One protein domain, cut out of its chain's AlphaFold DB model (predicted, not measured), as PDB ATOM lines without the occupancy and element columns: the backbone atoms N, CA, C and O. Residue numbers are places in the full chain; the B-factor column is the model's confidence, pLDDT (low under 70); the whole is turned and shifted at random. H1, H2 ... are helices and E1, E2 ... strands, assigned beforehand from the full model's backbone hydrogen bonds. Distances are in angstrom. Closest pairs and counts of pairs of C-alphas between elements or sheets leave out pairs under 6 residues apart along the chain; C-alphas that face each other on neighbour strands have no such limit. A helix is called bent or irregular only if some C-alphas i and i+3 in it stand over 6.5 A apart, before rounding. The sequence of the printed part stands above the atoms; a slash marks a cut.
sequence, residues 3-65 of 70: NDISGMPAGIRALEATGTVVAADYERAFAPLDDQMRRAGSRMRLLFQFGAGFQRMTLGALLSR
ATOM      1  N   ASN A   3     132.681 130.202 121.975       83.56
ATOM      2  CA  ASN A   3     133.026 128.875 121.473       83.56
ATOM      3  C   ASN A   3     131.775 128.001 121.383       83.56
ATOM      4  O   ASN A   3     130.901 128.086 122.242       83.56
ATOM      5  N   ASP A   4     131.690 127.155 120.359       83.06
ATOM      6  CA  ASP A   4     130.606 126.179 120.221       83.06
ATOM      7  C   ASP A   4     130.891 124.958 121.105       83.06
ATOM      8  O   ASP A   4     132.004 124.427 121.113       83.06
ATOM      9  N   ILE A   5     129.889 124.531 121.872       85.75
ATOM     10  CA  ILE A   5     129.949 123.309 122.668       85.75
ATOM     11  C   ILE A   5     129.278 122.198 121.854       85.75
ATOM     12  O   ILE A   5     128.058 122.176 121.667       85.75
ATOM     13  N   SER A   6     130.090 121.246 121.403       83.44
ATOM     14  CA  SER A   6     129.643 120.074 120.650       83.44
ATOM     15  C   SER A   6     128.889 119.053 121.514       83.44
ATOM     16  O   SER A   6     129.037 119.017 122.733       83.44
ATOM     17  N   GLY A   7     128.126 118.162 120.871       83.69
ATOM     18  CA  GLY A   7     127.427 117.058 121.547       83.69
ATOM     19  C   GLY A   7     126.045 117.421 122.096       83.69
ATOM     20  O   GLY A   7     125.483 116.675 122.896       83.69
ATOM     21  N   MET A   8     125.489 118.559 121.679       84.81
ATOM     22  CA  MET A   8     124.139 118.955 122.067       84.81
ATOM     23  C   MET A   8     123.060 118.145 121.333       84.81
ATOM     24  O   MET A   8     123.256 117.757 120.178       84.81
ATOM     25  N   PRO A   9     121.892 117.925 121.968       80.81
ATOM     26  CA  PRO A   9     120.732 117.355 121.293       80.81
ATOM     27  C   PRO A   9     120.329 118.170 120.059       80.81
ATOM     28  O   PRO A   9     120.518 119.385 120.012       80.81
ATOM     29  N   ALA A  10     119.709 117.512 119.078       76.75
ATOM     30  CA  ALA A  10     119.246 118.174 117.860       76.75
ATOM     31  C   ALA A  10     118.362 119.398 118.175       76.75
ATOM     32  O   ALA A  10     117.460 119.343 119.012       76.75
ATOM     33  N   GLY A  11     118.638 120.520 117.506       74.31
ATOM     34  CA  GLY A  11     117.923 121.784 117.718       74.31
ATOM     35  C   GLY A  11     118.339 122.567 118.970       74.31
ATOM     36  O   GLY A  11     117.831 123.673 119.181       74.31
ATOM     37  N   ILE A  12     119.266 122.035 119.776       78.94
ATOM     38  CA  ILE A  12     119.941 122.758 120.854       78.94
ATOM     39  C   ILE A  12     121.344 123.114 120.385       78.94
ATOM     40  O   ILE A  12     122.118 122.252 119.980       78.94
ATOM     41  N   ARG A  13     121.683 124.395 120.475       79.75
ATOM     42  CA  ARG A  13     123.059 124.856 120.324       79.75
ATOM     43  C   ARG A  13     123.549 125.398 121.647       79.75
ATOM     44  O   ARG A  13     122.822 126.140 122.303       79.75
ATOM     45  N   ALA A  14     124.774 125.054 122.008       85.06
ATOM     46  CA  ALA A  14     125.399 125.535 123.220       85.06
ATOM     47  C   ALA A  14     126.628 126.374 122.874       85.06
ATOM     48  O   ALA A  14     127.432 125.987 122.031       85.06
ATOM     49  N   LEU A  15     126.729 127.545 123.499       86.69
ATOM     50  CA  LEU A  15     127.862 128.449 123.365       86.69
ATOM     51  C   LEU A  15     128.500 128.675 124.732       86.69
ATOM     52  O   LEU A  15     127.793 128.940 125.707       86.69
ATOM     53  N   GLU A  16     129.824 128.623 124.778       86.50
ATOM     54  CA  GLU A  16     130.618 129.011 125.935       86.50
ATOM     55  C   GLU A  16     131.201 130.413 125.736       86.50
ATOM     56  O   GLU A  16     131.903 130.689 124.759       86.50
ATOM     57  N   ALA A  17     130.927 131.299 126.688       86.44
ATOM     58  CA  ALA A  17     131.551 132.603 126.801       86.44
ATOM     59  C   ALA A  17     132.789 132.525 127.694       86.44
ATOM     60  O   ALA A  17     132.691 132.223 128.886       86.44
ATOM     61  N   THR A  18     133.941 132.880 127.132       85.56
ATOM     62  CA  THR A  18     135.217 132.971 127.850       85.56
ATOM     63  C   THR A  18     135.873 134.334 127.614       85.56
ATOM     64  O   THR A  18     135.699 134.970 126.565       85.56
ATOM     65  N   GLY A  19     136.601 134.829 128.621       84.44
ATOM     66  CA  GLY A  19     137.265 136.132 128.579       84.44
ATOM     67  C   GLY A  19     136.292 137.305 128.430       84.44
ATOM     68  O   GLY A  19     135.276 137.387 129.126       84.44
ATOM     69  N   THR A  20     136.617 138.233 127.524       84.19
ATOM     70  CA  THR A  20     135.748 139.363 127.164       84.19
ATOM     71  C   THR A  20     134.964 139.047 125.893       84.19
ATOM     72  O   THR A  20     135.551 138.758 124.850       84.19
ATOM     73  N   VAL A  21     133.633 139.108 125.973       79.56
ATOM     74  CA  VAL A  21     132.728 138.921 124.828       79.56
ATOM     75  C   VAL A  21     132.352 140.271 124.224       79.56
ATOM     76  O   VAL A  21     131.783 141.143 124.898       79.56
ATOM     77  N   VAL A  22     132.646 140.431 122.934       82.31
ATOM     78  CA  VAL A  22     132.313 141.628 122.146       82.31
ATOM     79  C   VAL A  22     131.211 141.338 121.129       82.31
ATOM     80  O   VAL A  22     130.966 140.185 120.784       82.31
ATOM     81  N   ALA A  23     130.553 142.380 120.616       77.62
ATOM     82  CA  ALA A  23     129.470 142.233 119.637       77.62
ATOM     83  C   ALA A  23     129.887 141.418 118.395       77.62
ATOM     84  O   ALA A  23     129.124 140.589 117.915       77.62
ATOM     85  N   ALA A  24     131.127 141.580 117.922       79.19
ATOM     86  CA  ALA A  24     131.642 140.839 116.770       79.19
ATOM     87  C   ALA A  24     131.740 139.318 117.002       79.19
ATOM     88  O   ALA A  24     131.583 138.551 116.051       79.19
ATOM     89  N   ASP A  25     131.971 138.871 118.245       78.62
ATOM     90  CA  ASP A  25     131.952 137.440 118.581       78.62
ATOM     91  C   ASP A  25     130.541 136.873 118.390       78.62
ATOM     92  O   ASP A  25     130.369 135.764 117.885       78.62
ATOM     93  N   TYR A  26     129.528 137.656 118.774       74.50
ATOM     94  CA  TYR A  26     128.124 137.294 118.629       74.50
ATOM     95  C   TYR A  26     127.740 137.204 117.147       74.50
ATOM     96  O   TYR A  26     127.251 136.169 116.708       74.50
ATOM     97  N   GLU A  27     128.049 138.224 116.340       75.94
ATOM     98  CA  GLU A  27     127.748 138.207 114.898       75.94
ATOM     99  C   GLU A  27     128.369 136.995 114.193       75.94
ATOM    100  O   GLU A  27     127.708 136.328 113.405       75.94
ATOM    101  N   ARG A  28     129.615 136.629 114.514       79.00
ATOM    102  CA  ARG A  28     130.265 135.453 113.910       79.00
ATOM    103  C   ARG A  28     129.631 134.129 114.327       79.00
ATOM    104  O   ARG A  28     129.512 133.236 113.492       79.00
ATOM    105  N   ALA A  29     129.232 133.994 115.591       77.81
ATOM    106  CA  ALA A  29     128.594 132.778 116.089       77.81
ATOM    107  C   ALA A  29     127.153 132.620 115.567       77.81
ATOM    108  O   ALA A  29     126.695 131.497 115.347       77.81
ATOM    109  N   PHE A  30     126.447 133.735 115.347       71.81
ATOM    110  CA  PHE A  30     125.030 133.746 114.971       71.81
ATOM    111  C   PHE A  30     124.752 133.969 113.476       71.81
ATOM    112  O   PHE A  30     123.715 133.521 112.998       71.81
ATOM    113  N   ALA A  31     125.653 134.570 112.696       71.69
ATOM    114  CA  ALA A  31     125.477 134.731 111.246       71.69
ATOM    115  C   ALA A  31     125.198 133.410 110.494       71.69
ATOM    116  O   ALA A  31     124.225 133.358 109.741       71.69
ATOM    117  N   PRO A  32     125.949 132.306 110.706       68.56
ATOM    118  CA  PRO A  32     125.653 131.041 110.026       68.56
ATOM    119  C   PRO A  32     124.361 130.375 110.529       68.56
ATOM    120  O   PRO A  32     123.860 129.433 109.912       68.56
ATOM    121  N   LEU A  33     123.832 130.838 111.664       65.31
ATOM    122  CA  LEU A  33     122.612 130.331 112.276       65.31
ATOM    123  C   LEU A  33     121.363 131.001 111.746       65.31
ATOM    124  O   LEU A  33     120.373 130.308 111.536       65.31
ATOM    125  N   ASP A  34     121.412 132.306 111.509       65.75
ATOM    126  CA  ASP A  34     120.267 133.055 110.997       65.75
ATOM    127  C   ASP A  34     119.828 132.486 109.634       65.75
ATOM    128  O   ASP A  34     118.644 132.234 109.401       65.75
ATOM    129  N   ASP A  35     120.797 132.126 108.788       65.31
ATOM    130  CA  ASP A  35     120.555 131.463 107.504       65.31
ATOM    131  C   ASP A  35     119.978 130.047 107.639       65.31
ATOM    132  O   ASP A  35     119.109 129.654 106.857       65.31
ATOM    133  N   GLN A  36     120.429 129.264 108.623       61.84
ATOM    134  CA  GLN A  36     119.898 127.917 108.862       61.84
ATOM    135  C   GLN A  36     118.495 127.954 109.479       61.84
ATOM    136  O   GLN A  36     117.626 127.177 109.083       61.84
ATOM    137  N   MET A  37     118.249 128.878 110.407       61.91
ATOM    138  CA  MET A  37     116.956 129.062 111.065       61.91
ATOM    139  C   MET A  37     115.887 129.548 110.092       61.91
ATOM    140  O   MET A  37     114.775 129.016 110.105       61.91
ATOM    141  N   ARG A  38     116.227 130.506 109.217       62.88
ATOM    142  CA  ARG A  38     115.318 130.982 108.163       62.88
ATOM    143  C   ARG A  38     114.900 129.856 107.222       62.88
ATOM    144  O   ARG A  38     113.741 129.802 106.832       62.88
ATOM    145  N   ARG A  39     115.814 128.938 106.885       60.41
ATOM    146  CA  ARG A  39     115.508 127.794 106.009       60.41
ATOM    147  C   ARG A  39     114.725 126.682 106.704       60.41
ATOM    148  O   ARG A  39     113.902 126.042 106.061       60.41
ATOM    149  N   ALA A  40     114.980 126.434 107.987       63.22
ATOM    150  CA  ALA A  40     114.386 125.311 108.712       63.22
ATOM    151  C   ALA A  40     113.003 125.611 109.322       63.22
ATOM    152  O   ALA A  40     112.358 124.690 109.823       63.22
ATOM    153  N   GLY A  41     112.563 126.878 109.357       62.28
ATOM    154  CA  GLY A  41     111.264 127.277 109.929       62.28
ATOM    155  C   GLY A  41     111.068 126.863 111.396       62.28
ATOM    156  O   GLY A  41     109.942 126.795 111.882       62.28
ATOM    157  N   SER A  42     112.156 126.535 112.096       63.84
ATOM    158  CA  SER A  42     112.134 125.812 113.366       63.84
ATOM    159  C   SER A  42     112.648 126.669 114.518       63.84
ATOM    160  O   SER A  42     113.548 127.497 114.365       63.84
ATOM    161  N   ARG A  43     112.080 126.453 115.708       68.50
ATOM    162  CA  ARG A  43     112.418 127.201 116.924       68.50
ATOM    163  C   ARG A  43     113.770 126.733 117.474       68.50
ATOM    164  O   ARG A  43     113.865 125.647 118.038       68.50
ATOM    165  N   MET A  44     114.808 127.555 117.324       70.69
ATOM    166  CA  MET A  44     116.142 127.257 117.857       70.69
ATOM    167  C   MET A  44     116.183 127.432 119.377       70.69
ATOM    168  O   MET A  44     115.722 128.446 119.910       70.69
ATOM    169  N   ARG A  45     116.784 126.465 120.075       77.56
ATOM    170  CA  ARG A  45     117.053 126.541 121.513       77.56
ATOM    171  C   ARG A  45     118.540 126.818 121.708       77.56
ATOM    172  O   ARG A  45     119.381 126.064 121.229       77.56
ATOM    173  N   LEU A  46     118.853 127.915 122.389       77.75
ATOM    174  CA  LEU A  46     120.222 128.322 122.681       77.75
ATOM    175  C   LEU A  46     120.507 128.113 124.168       77.75
ATOM    176  O   LEU A  46     119.800 128.664 125.010       77.75
ATOM    177  N   LEU A  47     121.557 127.361 124.467       82.12
ATOM    178  CA  LEU A  47     122.181 127.303 125.778       82.12
ATOM    179  C   LEU A  47     123.393 128.237 125.774       82.12
ATOM    180  O   LEU A  47     124.250 128.154 124.897       82.12
ATOM    181  N   PHE A  48     123.455 129.129 126.752       80.19
ATOM    182  CA  PHE A  48     124.575 130.043 126.921       80.19
ATOM    183  C   PHE A  48     125.244 129.753 128.261       80.19
ATOM    184  O   PHE A  48     124.597 129.851 129.305       80.19
ATOM    185  N   GLN A  49     126.515 129.366 128.225       83.62
ATOM    186  CA  GLN A  49     127.308 129.050 129.405       83.62
ATOM    187  C   GLN A  49     128.410 130.092 129.593       83.62
ATOM    188  O   GLN A  49     129.105 130.453 128.647       83.62
ATOM    189  N   PHE A  50     128.601 130.547 130.829       83.62
ATOM    190  CA  PHE A  50     129.772 131.329 131.215       83.62
ATOM    191  C   PHE A  50     130.857 130.370 131.708       83.62
ATOM    192  O   PHE A  50     130.677 129.711 132.732       83.62
ATOM    193  N   GLY A  51     131.945 130.255 130.945       79.56
ATOM    194  CA  GLY A  51     133.054 129.352 131.245       79.56
ATOM    195  C   GLY A  51     133.999 129.901 132.317       79.56
ATOM    196  O   GLY A  51     133.956 131.083 132.685       79.56
ATOM    197  N   ALA A  52     134.899 129.045 132.804       72.88
ATOM    198  CA  ALA A  52     135.972 129.467 133.699       72.88
ATOM    199  C   ALA A  52     136.855 130.512 132.989       72.88
ATOM    200  O   ALA A  52     137.349 130.286 131.887       72.88
ATOM    201  N   GLY A  53     137.024 131.685 133.605       75.12
ATOM    202  CA  GLY A  53     137.744 132.807 132.995       75.12
ATOM    203  C   GLY A  53     136.870 133.766 132.181       75.12
ATOM    204  O   GLY A  53     137.404 134.633 131.489       75.12
ATOM    205  N   PHE A  54     135.540 133.666 132.257       80.75
ATOM    206  CA  PHE A  54     134.672 134.769 131.848       80.75
ATOM    207  C   PHE A  54     134.966 136.024 132.684       80.75
ATOM    208  O   PHE A  54     135.034 135.966 133.910       80.75
ATOM    209  N   GLN A  55     135.141 137.162 132.015       77.81
ATOM    210  CA  GLN A  55     135.491 138.429 132.664       77.81
ATOM    211  C   GLN A  55     134.396 139.478 132.492       77.81
ATOM    212  O   GLN A  55     134.028 140.166 133.442       77.81
ATOM    213  N   ARG A  56     133.893 139.642 131.265       77.50
ATOM    214  CA  ARG A  56     132.960 140.715 130.916       77.50
ATOM    215  C   ARG A  56     132.213 140.383 129.635       77.50
ATOM    216  O   ARG A  56     132.784 139.890 128.667       77.50
ATOM    217  N   MET A  57     130.957 140.802 129.588       75.00
ATOM    218  CA  MET A  57     130.199 140.950 128.353       75.00
ATOM    219  C   MET A  57     129.973 142.438 128.095       75.00
ATOM    220  O   MET A  57     129.626 143.193 129.005       75.00
ATOM    221  N   THR A  58     130.229 142.881 126.869       74.19
ATOM    222  CA  THR A  58     129.996 144.279 126.483       74.19
ATOM    223  C   THR A  58     128.512 144.543 126.225       74.19
ATOM    224  O   THR A  58     127.775 143.649 125.809       74.19
ATOM    225  N   LEU A  59     128.066 145.789 126.425       66.38
ATOM    226  CA  LEU A  59     126.669 146.183 126.197       66.38
ATOM    227  C   LEU A  59     126.226 145.936 124.742       66.38
ATOM    228  O   LEU A  59     125.097 145.526 124.502       66.38
ATOM    229  N   GLY A  60     127.134 146.098 123.772       66.00
ATOM    230  CA  GLY A  60     126.862 145.787 122.363       66.00
ATOM    231  C   GLY A  60     126.581 144.303 122.104       66.00
ATOM    232  O   GLY A  60     125.765 143.982 121.246       66.00
ATOM    233  N   ALA A  61     127.191 143.395 122.873       67.31
ATOM    234  CA  ALA A  61     126.879 141.967 122.798       67.31
ATOM    235  C   ALA A  61     125.503 141.644 123.412       67.31
ATOM    236  O   ALA A  61     124.789 140.792 122.893       67.31
ATOM    237  N   LEU A  62     125.101 142.354 124.475       63.81
ATOM    238  CA  LEU A  62     123.767 142.227 125.080       63.81
ATOM    239  C   LEU A  62     122.653 142.736 124.152       63.81
ATOM    240  O   LEU A  62     121.597 142.116 124.058       63.81
ATOM    241  N   LEU A  63     122.893 143.854 123.461       56.97
ATOM    242  CA  LEU A  63     121.885 144.542 122.650       56.97
ATOM    243  C   LEU A  63     121.787 144.039 121.199       56.97
ATOM    244  O   LEU A  63     120.764 144.288 120.568       56.97
ATOM    245  N   SER A  64     122.771 143.291 120.671       59.59
ATOM    246  CA  SER A  64     122.699 142.700 119.311       59.59
ATOM    247  C   SER A  64     121.463 141.791 119.127       59.59
ATOM    248  O   SER A  64     120.922 141.666 118.027       59.59
ATOM    249  N   ARG A  65     120.925 141.233 120.221       50.47
ATOM    250  CA  ARG A  65     119.694 140.428 120.211       50.47
ATOM    251  C   ARG A  65     118.402 141.242 120.362       50.47
ATOM    252  O   ARG A  65     117.328 140.732 120.053       50.47
TER     253      ARG A  65
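Overview. This is residues 3 to 65 of the 70 residues of an uncharacterized protein of Mycobacterium sp. 852002-51971_SCH5477799-a (UniProt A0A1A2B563). A narrow, strongly twisted ribbon of two long parallel strands, E2 and E3, bends sharply near one end toward the helix H1, which runs back toward the other end and only grazes the sheet with its residues 23 to 33. The short strand E1 lies beside E2 as the third strand of the sheet, and the short helix H2 packs beside residues 23 to 26 of H1. The printed part has 63 residues with three named strands and two named helices, along the chain E1, E2, H1, E3, H2; the sheet has the order E1, E2, E3 and is mixed. The class is mixed, helices and strands, and the whole is compact, with a radius of gyration of the C-alphas of 12.2 A and spans of 34 by 24 by 14 A.

Along the chain. E2, residues 12 to 21, is 21.0 A long from first to last C-alpha and bends by 89 degrees at residue 18. E3, residues 45 to 57, is 20.7 A long and bends by 123 degrees at residue 54. E1 is residues 3 to 5, with C-alpha 3 at (133.026, 128.875, 121.473). H1, residues 23 to 40, is 25.2 A long from C-alpha 23 at (129.470, 142.233, 119.637) and has a kink of 39 degrees near residue 30. It is irregular, but only just: C-alphas 29 and 32 are 7.0 A apart. H2 is residues 59 to 63, ending with C-alpha 63 at (121.885, 144.542, 122.650).

Arrangement. E2 is the inner strand, and E1 and E3 are the edge strands. E2 and E3 are parallel at 17 degrees, with N 13 and O 45 at 2.9 A and, past the bends, N 21 and O 56 at 2.9 A, within hydrogen-bond range. E1 and E2 form an antiparallel hairpin at 147 degrees, with N 3 and O 16 within hydrogen-bond range at 2.9 A. E2, H1 and E3 make a strand-helix-strand unit, two parallel neighbour strands with a helix between them in the chain, and its crossover is right-handed. H1 touches H2 with residues 23 to 26 alone, the closest C-alphas being those of Ala 23 and Ala 61, 4.1 A apart. H2 is only just not on the sheet, with 4 pairs of C-alphas within 10 A, and it is apart from E1. In H2 the O i to N i+4 pair is within hydrogen-bond range; in H1 10 of 14 are.

Size, cuts and confidence. The two C-alphas farthest apart, those of Gly 41 and Gly 53, are 35.6 A from each other. The printed part has no cut. The links E2 to H1, H1 to E3 and E3 to H2 are tight, E1 to E2 is short, and no link is long. The mean pLDDT of the printed part is 74.8, and residues 32 to 43 and 59 to 65 are under 70.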